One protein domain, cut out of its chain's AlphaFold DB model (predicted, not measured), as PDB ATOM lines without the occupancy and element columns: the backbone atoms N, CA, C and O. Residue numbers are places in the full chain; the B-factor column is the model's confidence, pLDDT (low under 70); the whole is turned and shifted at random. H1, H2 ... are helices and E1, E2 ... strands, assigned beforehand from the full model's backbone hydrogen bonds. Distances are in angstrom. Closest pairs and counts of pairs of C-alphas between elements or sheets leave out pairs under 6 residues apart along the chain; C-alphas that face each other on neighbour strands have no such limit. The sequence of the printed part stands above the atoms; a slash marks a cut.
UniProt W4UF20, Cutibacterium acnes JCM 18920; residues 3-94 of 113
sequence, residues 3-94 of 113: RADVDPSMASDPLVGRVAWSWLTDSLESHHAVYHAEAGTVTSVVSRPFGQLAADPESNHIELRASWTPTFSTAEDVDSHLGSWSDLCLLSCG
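AT A GLANCE: This is residues 3 to 94 of the 113 residues of a protein of Cutibacterium acnes JCM 18920 (UniProt W4UF20). A long antiparallel ribbon of two strands, E2 and E3, makes a wall with helices over one face: H2 slants over the ribbon, and H3 runs opposite ways next to H2. The short strand E1 pairs with the side of E3 away from E2, and little H1 is on the same face as H2. The printed part has 92 residues, with three named helices and three named strands in the order E1 H1 H2 E2 E3 H3, mixed in class. The whole is a loose rod, radius of gyration of the C-alphas 16.3 A, spanning 57 by 21 by 17 A.

HOW THE PARTS SIT: Inner strand E3, residues 59 to 70, forms an antiparallel hairpin with E2, residues 35 to 47, at 171 degrees; N 41 and O 65, 2.8 A apart, are within hydrogen-bond range. E2 bends by 53 degrees at residue 38. Edge strand E1, residues 3 to 5, is antiparallel to E3 at 151 degrees, with N 62 and O 4 within range at 2.9 A. H2, residues 16 to 30, has a height over the sheet of 8.5 A; its closest C-alphas to E2 are Gly 17 and Val 42, 5.4 A. H1, residues 8 to 11, is only just over E3, with 3 C-alphas. E1, H1, H2 and E2 make a split strand-helix-strand unit, E3 between its two strands, with a right-handed crossover. H3, residues 77 to 92, touches H2, closest C-alphas Ser 27 and Ser 84, 4.9 A, at a shallow tilt of 33 degrees, only just short of steep. H2 and H3 on one face of the sheet make two layers, though H3 stands at the sheet's level, height 1.1 A. Every O i to N i+4 pair is within range in H3, and 10 of 11 in H2; H1 is too short for one.

IN THESE COORDINATES: E2 measures 34.9 A, E3 34.6 A, H3 23.3 A and H2 20.7 A. E1 begins at C-alpha 3 (23.853, -24.037, -19.275); H3 ends at C-alpha 92 (23.337, -18.590, -16.406).

THE WHOLE: The C-alphas farthest apart, Gly 51 and Thr 74, are 57.6 A apart. The E2 to E3 link is long; the printed part has no cut, and no printed residue is under 70 in pLDDT.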
ATOM      1  N   ARG A   3      25.182 -23.749 -18.730       97.00
ATOM      2  CA  ARG A   3      23.853 -24.037 -19.275       97.00
ATOM      3  C   ARG A   3      22.854 -23.115 -18.590       97.00
ATOM      4  O   ARG A   3      22.899 -23.011 -17.372       97.00
ATOM      5  N   ALA A   4      21.959 -22.511 -19.362       97.00
ATOM      6  CA  ALA A   4      20.875 -21.687 -18.839       97.00
ATOM      7  C   ALA A   4      19.534 -22.202 -19.365       97.00
ATOM      8  O   ALA A   4      19.372 -22.378 -20.575       97.00
ATOM      9  N   ASP A   5      18.591 -22.466 -18.463       96.94
ATOM     10  CA  ASP A   5      17.205 -22.749 -18.837       96.94
ATOM     11  C   ASP A   5      16.547 -21.463 -19.349       96.94
ATOM     12  O   ASP A   5      16.734 -20.388 -18.780       96.94
ATOM     13  N   VAL A   6      15.797 -21.568 -20.445       95.88
ATOM     14  CA  VAL A   6      15.158 -20.418 -21.096       95.88
ATOM     15  C   VAL A   6      13.729 -20.761 -21.496       95.88
ATOM     16  O   VAL A   6      13.353 -21.929 -21.613       95.88
ATOM     17  N   ASP A   7      12.913 -19.742 -21.733       94.44
ATOM     18  CA  ASP A   7      11.587 -19.956 -22.292       94.44
ATOM     19  C   ASP A   7      11.657 -20.342 -23.793       94.44
ATOM     20  O   ASP A   7      12.666 -20.098 -24.469       94.44
ATOM     21  N   PRO A   8      10.588 -20.940 -24.357       93.50
ATOM     22  CA  PRO A   8      10.579 -21.388 -25.751       93.50
ATOM     23  C   PRO A   8      10.788 -20.267 -26.780       93.50
ATOM     24  O   PRO A   8      11.316 -20.522 -27.868       93.50
ATOM     25  N   SER A   9      10.342 -19.044 -26.468       94.00
ATOM     26  CA  SER A   9      10.452 -17.907 -27.382       94.00
ATOM     27  C   SER A   9      11.897 -17.429 -27.470       94.00
ATOM     28  O   SER A   9      12.404 -17.252 -28.575       94.00
ATOM     29  N   MET A  10      12.591 -17.371 -26.331       94.94
ATOM     30  CA  MET A  10      14.015 -17.067 -26.264       94.94
ATOM     31  C   MET A  10      14.860 -18.144 -26.952       94.94
ATOM     32  O   MET A  10      15.740 -17.816 -27.742       94.94
ATOM     33  N   ALA A  11      14.568 -19.432 -26.734       95.06
ATOM     34  CA  ALA A  11      15.301 -20.523 -27.385       95.06
ATOM     35  C   ALA A  11      15.198 -20.495 -28.922       95.06
ATOM     36  O   ALA A  11      16.104 -20.957 -29.620       95.06
ATOM     37  N   SER A  12      14.096 -19.958 -29.449       94.00
ATOM     38  CA  SER A  12      13.837 -19.855 -30.889       94.00
ATOM     39  C   SER A  12      14.274 -18.511 -31.488       94.00
ATOM     40  O   SER A  12      14.165 -18.329 -32.701       94.00
ATOM     41  N   ASP A  13      14.754 -17.570 -30.669       96.56
ATOM     42  CA  ASP A  13      15.179 -16.248 -31.119       96.56
ATOM     43  C   ASP A  13      16.494 -16.349 -31.925       96.56
ATOM     44  O   ASP A  13      17.503 -16.838 -31.405       96.56
ATOM     45  N   PRO A  14      16.550 -15.849 -33.177       96.12
ATOM     46  CA  PRO A  14      17.782 -15.809 -33.971       96.12
ATOM     47  C   PRO A  14      18.955 -15.061 -33.312       96.12
ATOM     48  O   PRO A  14      20.105 -15.227 -33.725       96.12
ATOM     49  N   LEU A  15      18.685 -14.202 -32.327       97.25
ATOM     50  CA  LEU A  15      19.676 -13.433 -31.580       97.25
ATOM     51  C   LEU A  15      20.196 -14.156 -30.336       97.25
ATOM     52  O   LEU A  15      21.226 -13.730 -29.814       97.25
ATOM     53  N   VAL A  16      19.561 -15.246 -29.886       96.50
ATOM     54  CA  VAL A  16      19.899 -15.902 -28.609       96.50
ATOM     55  C   VAL A  16      21.371 -16.303 -28.532       96.50
ATOM     56  O   VAL A  16      22.011 -16.137 -27.498       96.50
ATOM     57  N   GLY A  17      21.948 -16.732 -29.659       97.25
ATOM     58  CA  GLY A  17      23.371 -17.048 -29.760       97.25
ATOM     59  C   GLY A  17      24.278 -15.847 -29.484       97.25
ATOM     60  O   GLY A  17      25.278 -15.982 -28.789       97.25
ATOM     61  N   ARG A  18      23.917 -14.661 -29.988       97.88
ATOM     62  CA  ARG A  18      24.678 -13.424 -29.762       97.88
ATOM     63  C   ARG A  18      24.515 -12.907 -28.339       97.88
ATOM     64  O   ARG A  18      25.499 -12.471 -27.759       97.88
ATOM     65  N   VAL A  19      23.309 -12.989 -27.785       96.31
ATOM     66  CA  VAL A  19      23.034 -12.582 -26.399       96.31
ATOM     67  C   VAL A  19      23.801 -13.469 -25.419       96.31
ATOM     68  O   VAL A  19      24.517 -12.967 -24.565       96.31
ATOM     69  N   ALA A  20      23.735 -14.791 -25.582       96.50
ATOM     70  CA  ALA A  20      24.471 -15.715 -24.721       96.50
ATOM     71  C   ALA A  20      25.995 -15.572 -24.858       96.50
ATOM     72  O   ALA A  20      26.723 -15.777 -23.890       96.50
ATOM     73  N   TRP A  21      26.485 -15.230 -26.056       98.00
ATOM     74  CA  TRP A  21      27.894 -14.896 -26.257       98.00
ATOM     75  C   TRP A  21      28.277 -13.595 -25.541       98.00
ATOM     76  O   TRP A  21      29.350 -13.541 -24.942       98.00
ATOM     77  N   SER A  22      27.392 -12.587 -25.544       96.88
ATOM     78  CA  SER A  22      27.656 -11.314 -24.865       96.88
ATOM     79  C   SER A  22      27.828 -11.500 -23.363       96.88
ATOM     80  O   SER A  22      28.712 -10.890 -22.788       96.88
ATOM     81  N   TRP A  23      27.112 -12.432 -22.726       96.38
ATOM     82  CA  TRP A  23      27.304 -12.713 -21.297       96.38
ATOM     83  C   TRP A  23      28.759 -13.019 -20.925       96.38
ATOM     84  O   TRP A  23      29.204 -12.636 -19.849       96.38
ATOM     85  N   LEU A  24      29.507 -13.697 -21.803       97.25
ATOM     86  CA  LEU A  24      30.932 -13.942 -21.586       97.25
ATOM     87  C   LEU A  24      31.758 -12.669 -21.783       97.25
ATOM     88  O   LEU A  24      32.592 -12.360 -20.937       97.25
ATOM     89  N   THR A  25      31.566 -11.964 -22.900       97.56
ATOM     90  CA  THR A  25      32.385 -10.788 -23.230       97.56
ATOM     91  C   THR A  25      32.123  -9.633 -22.276       97.56
ATOM     92  O   THR A  25      33.072  -9.025 -21.794       97.56
ATOM     93  N   ASP A  26      30.860  -9.396 -21.932       96.25
ATOM     94  CA  ASP A  26      30.419  -8.339 -21.025       96.25
ATOM     95  C   ASP A  26      30.932  -8.617 -19.604       96.25
ATOM     96  O   ASP A  26      31.338  -7.703 -18.894       96.25
ATOM     97  N   SER A  27      30.972  -9.892 -19.198       95.75
ATOM     98  CA  SER A  27      31.513 -10.290 -17.900       95.75
ATOM     99  C   SER A  27      33.040 -10.178 -17.837       95.75
ATOM    100  O   SER A  27      33.583  -9.738 -16.829       95.75
ATOM    101  N   LEU A  28      33.754 -10.516 -18.914       97.00
ATOM    102  CA  LEU A  28      35.196 -10.259 -18.996       97.00
ATOM    103  C   LEU A  28      35.497  -8.753 -18.973       97.00
ATOM    104  O   LEU A  28      36.439  -8.320 -18.311       97.00
ATOM    105  N   GLU A  29      34.684  -7.952 -19.660       96.38
ATOM    106  CA  GLU A  29      34.816  -6.497 -19.695       96.38
ATOM    107  C   GLU A  29      34.526  -5.849 -18.332       96.38
ATOM    108  O   GLU A  29      35.297  -4.988 -17.901       96.38
ATOM    109  N   SER A  30      33.476  -6.284 -17.622       93.88
ATOM    110  CA  SER A  30      33.082  -5.713 -16.324       93.88
ATOM    111  C   SER A  30      34.126  -5.921 -15.227       93.88
ATOM    112  O   SER A  30      34.265  -5.077 -14.345       93.88
ATOM    113  N   HIS A  31      34.898  -7.007 -15.300       94.56
ATOM    114  CA  HIS A  31      36.024  -7.283 -14.398       94.56
ATOM    115  C   HIS A  31      37.362  -6.739 -14.915       94.56
ATOM    116  O   HIS A  31      38.406  -6.995 -14.308       94.56
ATOM    117  N   HIS A  32      37.353  -6.017 -16.042       95.44
ATOM    118  CA  HIS A  32      38.548  -5.528 -16.733       95.44
ATOM    119  C   HIS A  32      39.575  -6.635 -17.028       95.44
ATOM    120  O   HIS A  32      40.786  -6.412 -17.008       95.44
ATOM    121  N   ALA A  33      39.094  -7.848 -17.300       96.94
ATOM    122  CA  ALA A  33      39.932  -9.001 -17.563       96.94
ATOM    123  C   ALA A  33      40.541  -8.889 -18.970       96.94
ATOM    124  O   ALA A  33      39.823  -8.880 -19.966       96.94
ATOM    125  N   VAL A  34      41.869  -8.811 -19.079       97.44
ATOM    126  CA  VAL A  34      42.548  -8.701 -20.381       97.44
ATOM    127  C   VAL A  34      42.715 -10.092 -20.988       97.44
ATOM    128  O   VAL A  34      43.332 -10.973 -20.394       97.44
ATOM    129  N   TYR A  35      42.184 -10.313 -22.190       97.50
ATOM    130  CA  TYR A  35      42.235 -11.615 -22.858       97.50
ATOM    131  C   TYR A  35      42.426 -11.497 -24.371       97.50
ATOM    132  O   TYR A  35      42.328 -10.423 -24.962       97.50
ATOM    133  N   HIS A  36      42.700 -12.638 -24.997       97.75
ATOM    134  CA  HIS A  36      42.711 -12.809 -26.446       97.75
ATOM    135  C   HIS A  36      42.293 -14.237 -26.822       97.75
ATOM    136  O   HIS A  36      42.182 -15.113 -25.962       97.75
ATOM    137  N   ALA A  37      42.119 -14.484 -28.125       97.38
ATOM    138  CA  ALA A  37      41.782 -15.799 -28.675       97.38
ATOM    139  C   ALA A  37      40.514 -16.412 -28.052       97.38
ATOM    140  O   ALA A  37      40.449 -17.616 -27.796       97.38
ATOM    141  N   GLU A  38      39.505 -15.579 -27.800       97.38
ATOM    142  CA  GLU A  38      38.178 -16.036 -27.433       97.38
ATOM    143  C   GLU A  38      37.561 -16.848 -28.571       97.38
ATOM    144  O   GLU A  38      37.569 -16.465 -29.743       97.38
ATOM    145  N   ALA A  39      37.042 -18.015 -28.224       98.06
ATOM    146  CA  ALA A  39      36.422 -18.918 -29.172       98.06
ATOM    147  C   ALA A  39      35.385 -19.777 -28.462       98.06
ATOM    148  O   ALA A  39      35.492 -20.062 -27.266       98.06
ATOM    149  N   GLY A  40      34.379 -20.221 -29.204       97.44
ATOM    150  CA  GLY A  40      33.351 -21.068 -28.638       97.44
ATOM    151  C   GLY A  40      32.138 -21.237 -29.528       97.44
ATOM    152  O   GLY A  40      32.111 -20.825 -30.686       97.44
ATOM    153  N   THR A  41      31.125 -21.863 -28.948       98.19
ATOM    154  CA  THR A  41      29.824 -22.089 -29.562       98.19
ATOM    155  C   THR A  41      28.722 -21.829 -28.549       98.19
ATOM    156  O   THR A  41      28.837 -22.224 -27.383       98.19
ATOM    157  N   VAL A  42      27.624 -21.254 -29.030       98.12
ATOM    158  CA  VAL A  42      26.339 -21.274 -28.334       98.12
ATOM    159  C   VAL A  42      25.418 -22.240 -29.058       98.12
ATOM    160  O   VAL A  42      25.206 -22.109 -30.264       98.12
ATOM    161  N   THR A  43      24.850 -23.183 -28.317       97.62
ATOM    162  CA  THR A  43      23.833 -24.108 -28.818       97.62
ATOM    163  C   THR A  43      22.514 -23.801 -28.134       97.62
ATOM    164  O   THR A  43      22.450 -23.816 -26.908       97.62
ATOM    165  N   SER A  44      21.463 -23.553 -28.913       97.38
ATOM    166  CA  SER A  44      20.092 -23.514 -28.400       97.38
ATOM    167  C   SER A  44      19.444 -24.885 -28.566       97.38
ATOM    168  O   SER A  44      19.522 -25.484 -29.641       97.38
ATOM    169  N   VAL A  45      18.831 -25.389 -27.500       97.00
ATOM    170  CA  VAL A  45      18.173 -26.692 -27.453       97.00
ATOM    171  C   VAL A  45      16.696 -26.484 -27.156       97.00
ATOM    172  O   VAL A  45      16.331 -25.867 -26.159       97.00
ATOM    173  N   VAL A  46      15.852 -27.046 -28.019       95.81
ATOM    174  CA  VAL A  46      14.398 -27.106 -27.855       95.81
ATOM    175  C   VAL A  46      13.999 -28.574 -27.867       95.81
ATOM    176  O   VAL A  46      14.148 -29.252 -28.886       95.81
ATOM    177  N   SER A  47      13.506 -29.071 -26.739       95.56
ATOM    178  CA  SER A  47      13.087 -30.458 -26.568       95.56
ATOM    179  C   SER A  47      11.576 -30.528 -26.405       95.56
ATOM    180  O   SER A  47      11.011 -30.039 -25.424       95.56
ATOM    181  N   ARG A  48      10.924 -31.151 -27.389       95.56
ATOM    182  CA  ARG A  48       9.485 -31.421 -27.384       95.56
ATOM    183  C   ARG A  48       9.276 -32.930 -27.329       95.56
ATOM    184  O   ARG A  48       9.738 -33.615 -28.247       95.56
ATOM    185  N   PRO A  49       8.644 -33.471 -26.281       95.94
ATOM    186  CA  PRO A  49       8.466 -34.906 -26.166       95.94
ATOM    187  C   PRO A  49       7.286 -35.405 -27.015       95.94
ATOM    188  O   PRO A  49       6.305 -34.701 -27.243       95.94
ATOM    189  N   PHE A  50       7.379 -36.651 -27.486       96.62
ATOM    190  CA  PHE A  50       6.366 -37.303 -28.323       96.62
ATOM    191  C   PHE A  50       6.164 -38.767 -27.902       96.62
ATOM    192  O   PHE A  50       7.027 -39.382 -27.272       96.62
ATOM    193  N   GLY A  51       5.033 -39.363 -28.292       96.50
ATOM    194  CA  GLY A  51       4.751 -40.783 -28.055       96.50
ATOM    195  C   GLY A  51       4.656 -41.123 -26.567       96.50
ATOM    196  O   GLY A  51       3.891 -40.499 -25.841       96.50
ATOM    197  N   GLN A  52       5.437 -42.106 -26.110       96.44
ATOM    198  CA  GLN A  52       5.454 -42.532 -24.699       96.44
ATOM    199  C   GLN A  52       5.951 -41.444 -23.736       96.44
ATOM    200  O   GLN A  52       5.678 -41.526 -22.546       96.44
ATOM    201  N   LEU A  53       6.647 -40.426 -24.251       95.19
ATOM    202  CA  LEU A  53       7.109 -39.284 -23.465       95.19
ATOM    203  C   LEU A  53       6.126 -38.109 -23.515       95.19
ATOM    204  O   LEU A  53       6.396 -37.085 -22.917       95.19
ATOM    205  N   ALA A  54       4.982 -38.209 -24.203       95.00
ATOM    206  CA  ALA A  54       4.078 -37.068 -24.408       95.00
ATOM    207  C   ALA A  54       3.507 -36.449 -23.113       95.00
ATOM    208  O   ALA A  54       2.925 -35.370 -23.169       95.00
ATOM    209  N   ALA A  55       3.634 -37.133 -21.970       95.62
ATOM    210  CA  ALA A  55       3.283 -36.599 -20.655       95.62
ATOM    211  C   ALA A  55       4.408 -35.763 -20.008       95.62
ATOM    212  O   ALA A  55       4.142 -35.045 -19.043       95.62
ATOM    213  N   ASP A  56       5.637 -35.853 -20.515       95.69
ATOM    214  CA  ASP A  56       6.778 -35.085 -20.026       95.69
ATOM    215  C   ASP A  56       6.647 -33.609 -20.437       95.69
ATOM    216  O   ASP A  56       6.073 -33.296 -21.485       95.69
ATOM    217  N   PRO A  57       7.177 -32.670 -19.636       93.56
ATOM    218  CA  PRO A  57       7.181 -31.262 -20.005       93.56
ATOM    219  C   PRO A  57       8.150 -30.983 -21.163       93.56
ATOM    220  O   PRO A  57       9.211 -31.602 -21.279       93.56
ATOM    221  N   GLU A  58       7.821 -29.985 -21.990       94.31
ATOM    222  CA  GLU A  58       8.812 -29.383 -22.886       94.31
ATOM    223  C   GLU A  58       9.964 -28.785 -22.065       94.31
ATOM    224  O   GLU A  58       9.761 -28.256 -20.970       94.31
ATOM    225  N   SER A  59      11.178 -28.843 -22.606       95.88
ATOM    226  CA  SER A  59      12.349 -28.214 -21.992       95.88
ATOM    227  C   SER A  59      13.156 -27.463 -23.037       95.88
ATOM    228  O   SER A  59      13.344 -27.941 -24.156       95.88
ATOM    229  N   ASN A  60      13.625 -26.274 -22.670       97.56
ATOM    230  CA  ASN A  60      14.460 -25.453 -23.531       97.56
ATOM    231  C   ASN A  60      15.614 -24.889 -22.720       97.56
ATOM    232  O   ASN A  60      15.440 -24.445 -21.585       97.56
ATOM    233  N   HIS A  61      16.796 -24.897 -23.315       97.38
ATOM    234  CA  HIS A  61      17.981 -24.352 -22.681       97.38
ATOM    235  C   HIS A  61      19.004 -23.946 -23.721       97.38
ATOM    236  O   HIS A  61      18.991 -24.413 -24.858       97.38
ATOM    237  N   ILE A  62      19.928 -23.099 -23.299       97.75
ATOM    238  CA  ILE A  62      21.100 -22.744 -24.083       97.75
ATOM    239  C   ILE A  62      22.358 -23.272 -23.410       97.75
ATOM    240  O   ILE A  62      22.456 -23.342 -22.185       97.75
ATOM    241  N   GLU A  63      23.331 -23.649 -24.226       97.94
ATOM    242  CA  GLU A  63      24.637 -24.124 -23.794       97.94
ATOM    243  C   GLU A  63      25.721 -23.232 -24.386       97.94
ATOM    244  O   GLU A  63      25.884 -23.177 -25.606       97.94
ATOM    245  N   LEU A  64      26.494 -22.571 -23.525       97.94
ATOM    246  CA  LEU A  64      27.679 -21.818 -23.929       97.94
ATOM    247  C   LEU A  64      28.923 -22.643 -23.595       97.94
ATOM    248  O   LEU A  64      29.253 -22.914 -22.430       97.94
ATOM    249  N   ARG A  65      29.648 -23.026 -24.644       98.06
ATOM    250  CA  ARG A  65      30.977 -23.635 -24.558       98.06
ATOM    251  C   ARG A  65      31.970 -22.632 -25.105       98.06
ATOM    252  O   ARG A  65      31.961 -22.368 -26.300       98.06
ATOM    253  N   ALA A  66      32.812 -22.090 -24.241       97.38
ATOM    254  CA  ALA A  66      33.781 -21.083 -24.626       97.38
ATOM    255  C   ALA A  66      35.124 -21.314 -23.937       97.38
ATOM    256  O   ALA A  66      35.199 -21.970 -22.893       97.38
ATOM    257  N   SER A  67      36.158 -20.752 -24.544       97.88
ATOM    258  CA  SER A  67      37.514 -20.641 -24.022       97.88
ATOM    259  C   SER A  67      38.093 -19.293 -24.434       97.88
ATOM    260  O   SER A  67      37.763 -18.788 -25.504       97.88
ATOM    261  N   TRP A  68      38.986 -18.751 -23.616       98.00
ATOM    262  CA  TRP A  68      39.787 -17.569 -23.922       98.00
ATOM    263  C   TRP A  68      41.179 -17.747 -23.311       98.00
ATOM    264  O   TRP A  68      41.350 -18.526 -22.368       98.00
ATOM    265  N   THR A  69      42.167 -17.032 -23.841       97.38
ATOM    266  CA  THR A  69      43.521 -17.007 -23.282       97.38
ATOM    267  C   THR A  69      43.689 -15.739 -22.444       97.38
ATOM    268  O   THR A  69      43.634 -14.639 -23.001       97.38
ATOM    269  N   PRO A  70      43.888 -15.857 -21.121       97.25
ATOM    270  CA  PRO A  70      44.104 -14.700 -20.264       97.25
ATOM    271  C   PRO A  70      45.473 -14.062 -20.528       97.25
ATOM    272  O   PRO A  70      46.439 -14.735 -20.902       97.25
ATOM    273  N   THR A  71      45.571 -12.754 -20.320       96.69
ATOM    274  CA  THR A  71      46.828 -12.006 -20.365       96.69
ATOM    275  C   THR A  71      47.101 -11.423 -18.991       96.69
ATOM    276  O   THR A  71      46.385 -10.543 -18.532       96.69
ATOM    277  N   PHE A  72      48.166 -11.905 -18.357       95.31
ATOM    278  CA  PHE A  72      48.559 -11.483 -17.017       95.31
ATOM    279  C   PHE A  72      49.741 -10.516 -17.083       95.31
ATOM    280  O   PHE A  72      50.776 -10.818 -17.682       95.31
ATOM    281  N   SER A  73      49.588  -9.373 -16.431       93.31
ATOM    282  CA  SER A  73      50.659  -8.448 -16.058       93.31
ATOM    283  C   SER A  73      51.066  -8.645 -14.596       93.31
ATOM    284  O   SER A  73      52.241  -8.498 -14.257       93.31
ATOM    285  N   THR A  74      50.110  -9.005 -13.735       93.31
ATOM    286  CA  THR A  74      50.310  -9.277 -12.307       93.31
ATOM    287  C   THR A  74      49.625 -10.578 -11.878       93.31
ATOM    288  O   THR A  74      48.864 -11.176 -12.636       93.31
ATOM    289  N   ALA A  75      49.903 -11.047 -10.656       90.44
ATOM    290  CA  ALA A  75      49.206 -12.206 -10.090       90.44
ATOM    291  C   ALA A  75      47.741 -11.901  -9.718       90.44
ATOM    292  O   ALA A  75      46.924 -12.816  -9.707       90.44
ATOM    293  N   GLU A  76      47.416 -10.636  -9.431       89.38
ATOM    294  CA  GLU A  76      46.069 -10.185  -9.049       89.38
ATOM    295  C   GLU A  76      45.095 -10.243 -10.238       89.38
ATOM    296  O   GLU A  76      43.904 -10.462 -10.052       89.38
ATOM    297  N   ASP A  77      45.603 -10.182 -11.473       93.31
ATOM    298  CA  ASP A  77      44.810 -10.287 -12.706       93.31
ATOM    299  C   ASP A  77      44.047 -11.629 -12.817       93.31
ATOM    300  O   ASP A  77      43.070 -11.750 -13.561       93.31
ATOM    301  N   VAL A  78      44.469 -12.658 -12.069       95.75
ATOM    302  CA  VAL A  78      43.744 -13.934 -11.961       95.75
ATOM    303  C   VAL A  78      42.348 -13.730 -11.367       95.75
ATOM    304  O   VAL A  78      41.400 -14.371 -11.832       95.75
ATOM    305  N   ASP A  79      42.204 -12.825 -10.398       95.94
ATOM    306  CA  ASP A  79      40.929 -12.561  -9.731       95.94
ATOM    307  C   ASP A  79      39.916 -11.948 -10.704       95.94
ATOM    308  O   ASP A  79      38.755 -12.353 -10.693       95.94
ATOM    309  N   SER A  80      40.353 -11.083 -11.628       96.25
ATOM    310  CA  SER A  80      39.494 -10.537 -12.692       96.25
ATOM    311  C   SER A  80      38.913 -11.636 -13.585       96.25
ATOM    312  O   SER A  80      37.710 -11.663 -13.854       96.25
ATOM    313  N   HIS A  81      39.732 -12.594 -14.029       97.06
ATOM    314  CA  HIS A  81      39.242 -13.704 -14.855       97.06
ATOM    315  C   HIS A  81      38.329 -14.660 -14.077       97.06
ATOM    316  O   HIS A  81      37.347 -15.164 -14.630       97.06
ATOM    317  N   LEU A  82      38.635 -14.916 -12.803       96.25
ATOM    318  CA  LEU A  82      37.814 -15.766 -11.943       96.25
ATOM    319  C   LEU A  82      36.468 -15.109 -11.604       96.25
ATOM    320  O   LEU A  82      35.438 -15.788 -11.608       96.25
ATOM    321  N   GLY A  83      36.472 -13.803 -11.342       95.44
ATOM    322  CA  GLY A  83      35.280 -12.986 -11.135       95.44
ATOM    323  C   GLY A  83      34.379 -13.006 -12.364       95.44
ATOM    324  O   GLY A  83      33.206 -13.353 -12.251       95.44
ATOM    325  N   SER A  84      34.962 -12.811 -13.551       95.69
ATOM    326  CA  SER A  84      34.238 -12.917 -14.828       95.69
ATOM    327  C   SER A  84      33.577 -14.292 -15.002       95.69
ATOM    328  O   SER A  84      32.406 -14.434 -15.344       95.69
ATOM    329  N   TRP A  85      34.318 -15.370 -14.730       96.19
ATOM    330  CA  TRP A  85      33.752 -16.718 -14.828       96.19
ATOM    331  C   TRP A  85      32.613 -16.948 -13.821       96.19
ATOM    332  O   TRP A  85      31.623 -17.614 -14.139       96.19
ATOM    333  N   SER A  86      32.740 -16.386 -12.618       95.69
ATOM    334  CA  SER A  86      31.728 -16.482 -11.563       95.69
ATOM    335  C   SER A  86      30.443 -15.739 -11.939       95.69
ATOM    336  O   SER A  86      29.361 -16.319 -11.830       95.69
ATOM    337  N   ASP A  87      30.554 -14.518 -12.461       94.94
ATOM    338  CA  ASP A  87      29.413 -13.726 -12.934       94.94
ATOM    339  C   ASP A  87      28.705 -14.404 -14.105       94.94
ATOM    340  O   ASP A  87      27.480 -14.517 -14.102       94.94
ATOM    341  N   LEU A  88      29.453 -14.962 -15.059       95.50
ATOM    342  CA  LEU A  88      28.876 -15.756 -16.142       95.50
ATOM    343  C   LEU A  88      28.072 -16.963 -15.619       95.50
ATOM    344  O   LEU A  88      27.001 -17.279 -16.146       95.50
ATOM    345  N   CYS A  89      28.555 -17.638 -14.570       95.44
ATOM    346  CA  CYS A  89      27.819 -18.734 -13.937       95.44
ATOM    347  C   CYS A  89      26.536 -18.234 -13.254       95.44
ATOM    348  O   CYS A  89      25.491 -18.869 -13.387       95.44
ATOM    349  N   LEU A  90      26.586 -17.092 -12.566       94.38
ATOM    350  CA  LEU A  90      25.418 -16.475 -11.929       94.38
ATOM    351  C   LEU A  90      24.367 -16.035 -12.956       94.38
ATOM    352  O   LEU A  90      23.192 -16.381 -12.804       94.38
ATOM    353  N   LEU A  91      24.794 -15.382 -14.040       93.38
ATOM    354  CA  LEU A  91      23.933 -14.999 -15.159       93.38
ATOM    355  C   LEU A  91      23.225 -16.218 -15.755       93.38
ATOM    356  O   LEU A  91      22.023 -16.167 -16.004       93.38
ATOM    357  N   SER A  92      23.933 -17.344 -15.901       94.25
ATOM    358  CA  SER A  92      23.337 -18.590 -16.406       94.25
ATOM    359  C   SER A  92      22.236 -19.164 -15.505       94.25
ATOM    360  O   SER A  92      21.348 -19.868 -15.980       94.25
ATOM    361  N   CYS A  93      22.260 -18.812 -14.218       94.38
ATOM    362  CA  CYS A  93      21.242 -19.158 -13.229       94.38
ATOM    363  C   CYS A  93      20.140 -18.088 -13.098       94.38
ATOM    364  O   CYS A  93      19.304 -18.186 -12.201       94.38
ATOM    365  N   GLY A  94      20.143 -17.048 -13.940       91.12
ATOM    366  CA  GLY A  94      19.201 -15.928 -13.865       91.12
ATOM    367  C   GLY A  94      19.499 -14.925 -12.745       91.12
ATOM    368  O   GLY A  94      18.656 -14.082 -12.438       91.12
TER     369      GLY A  94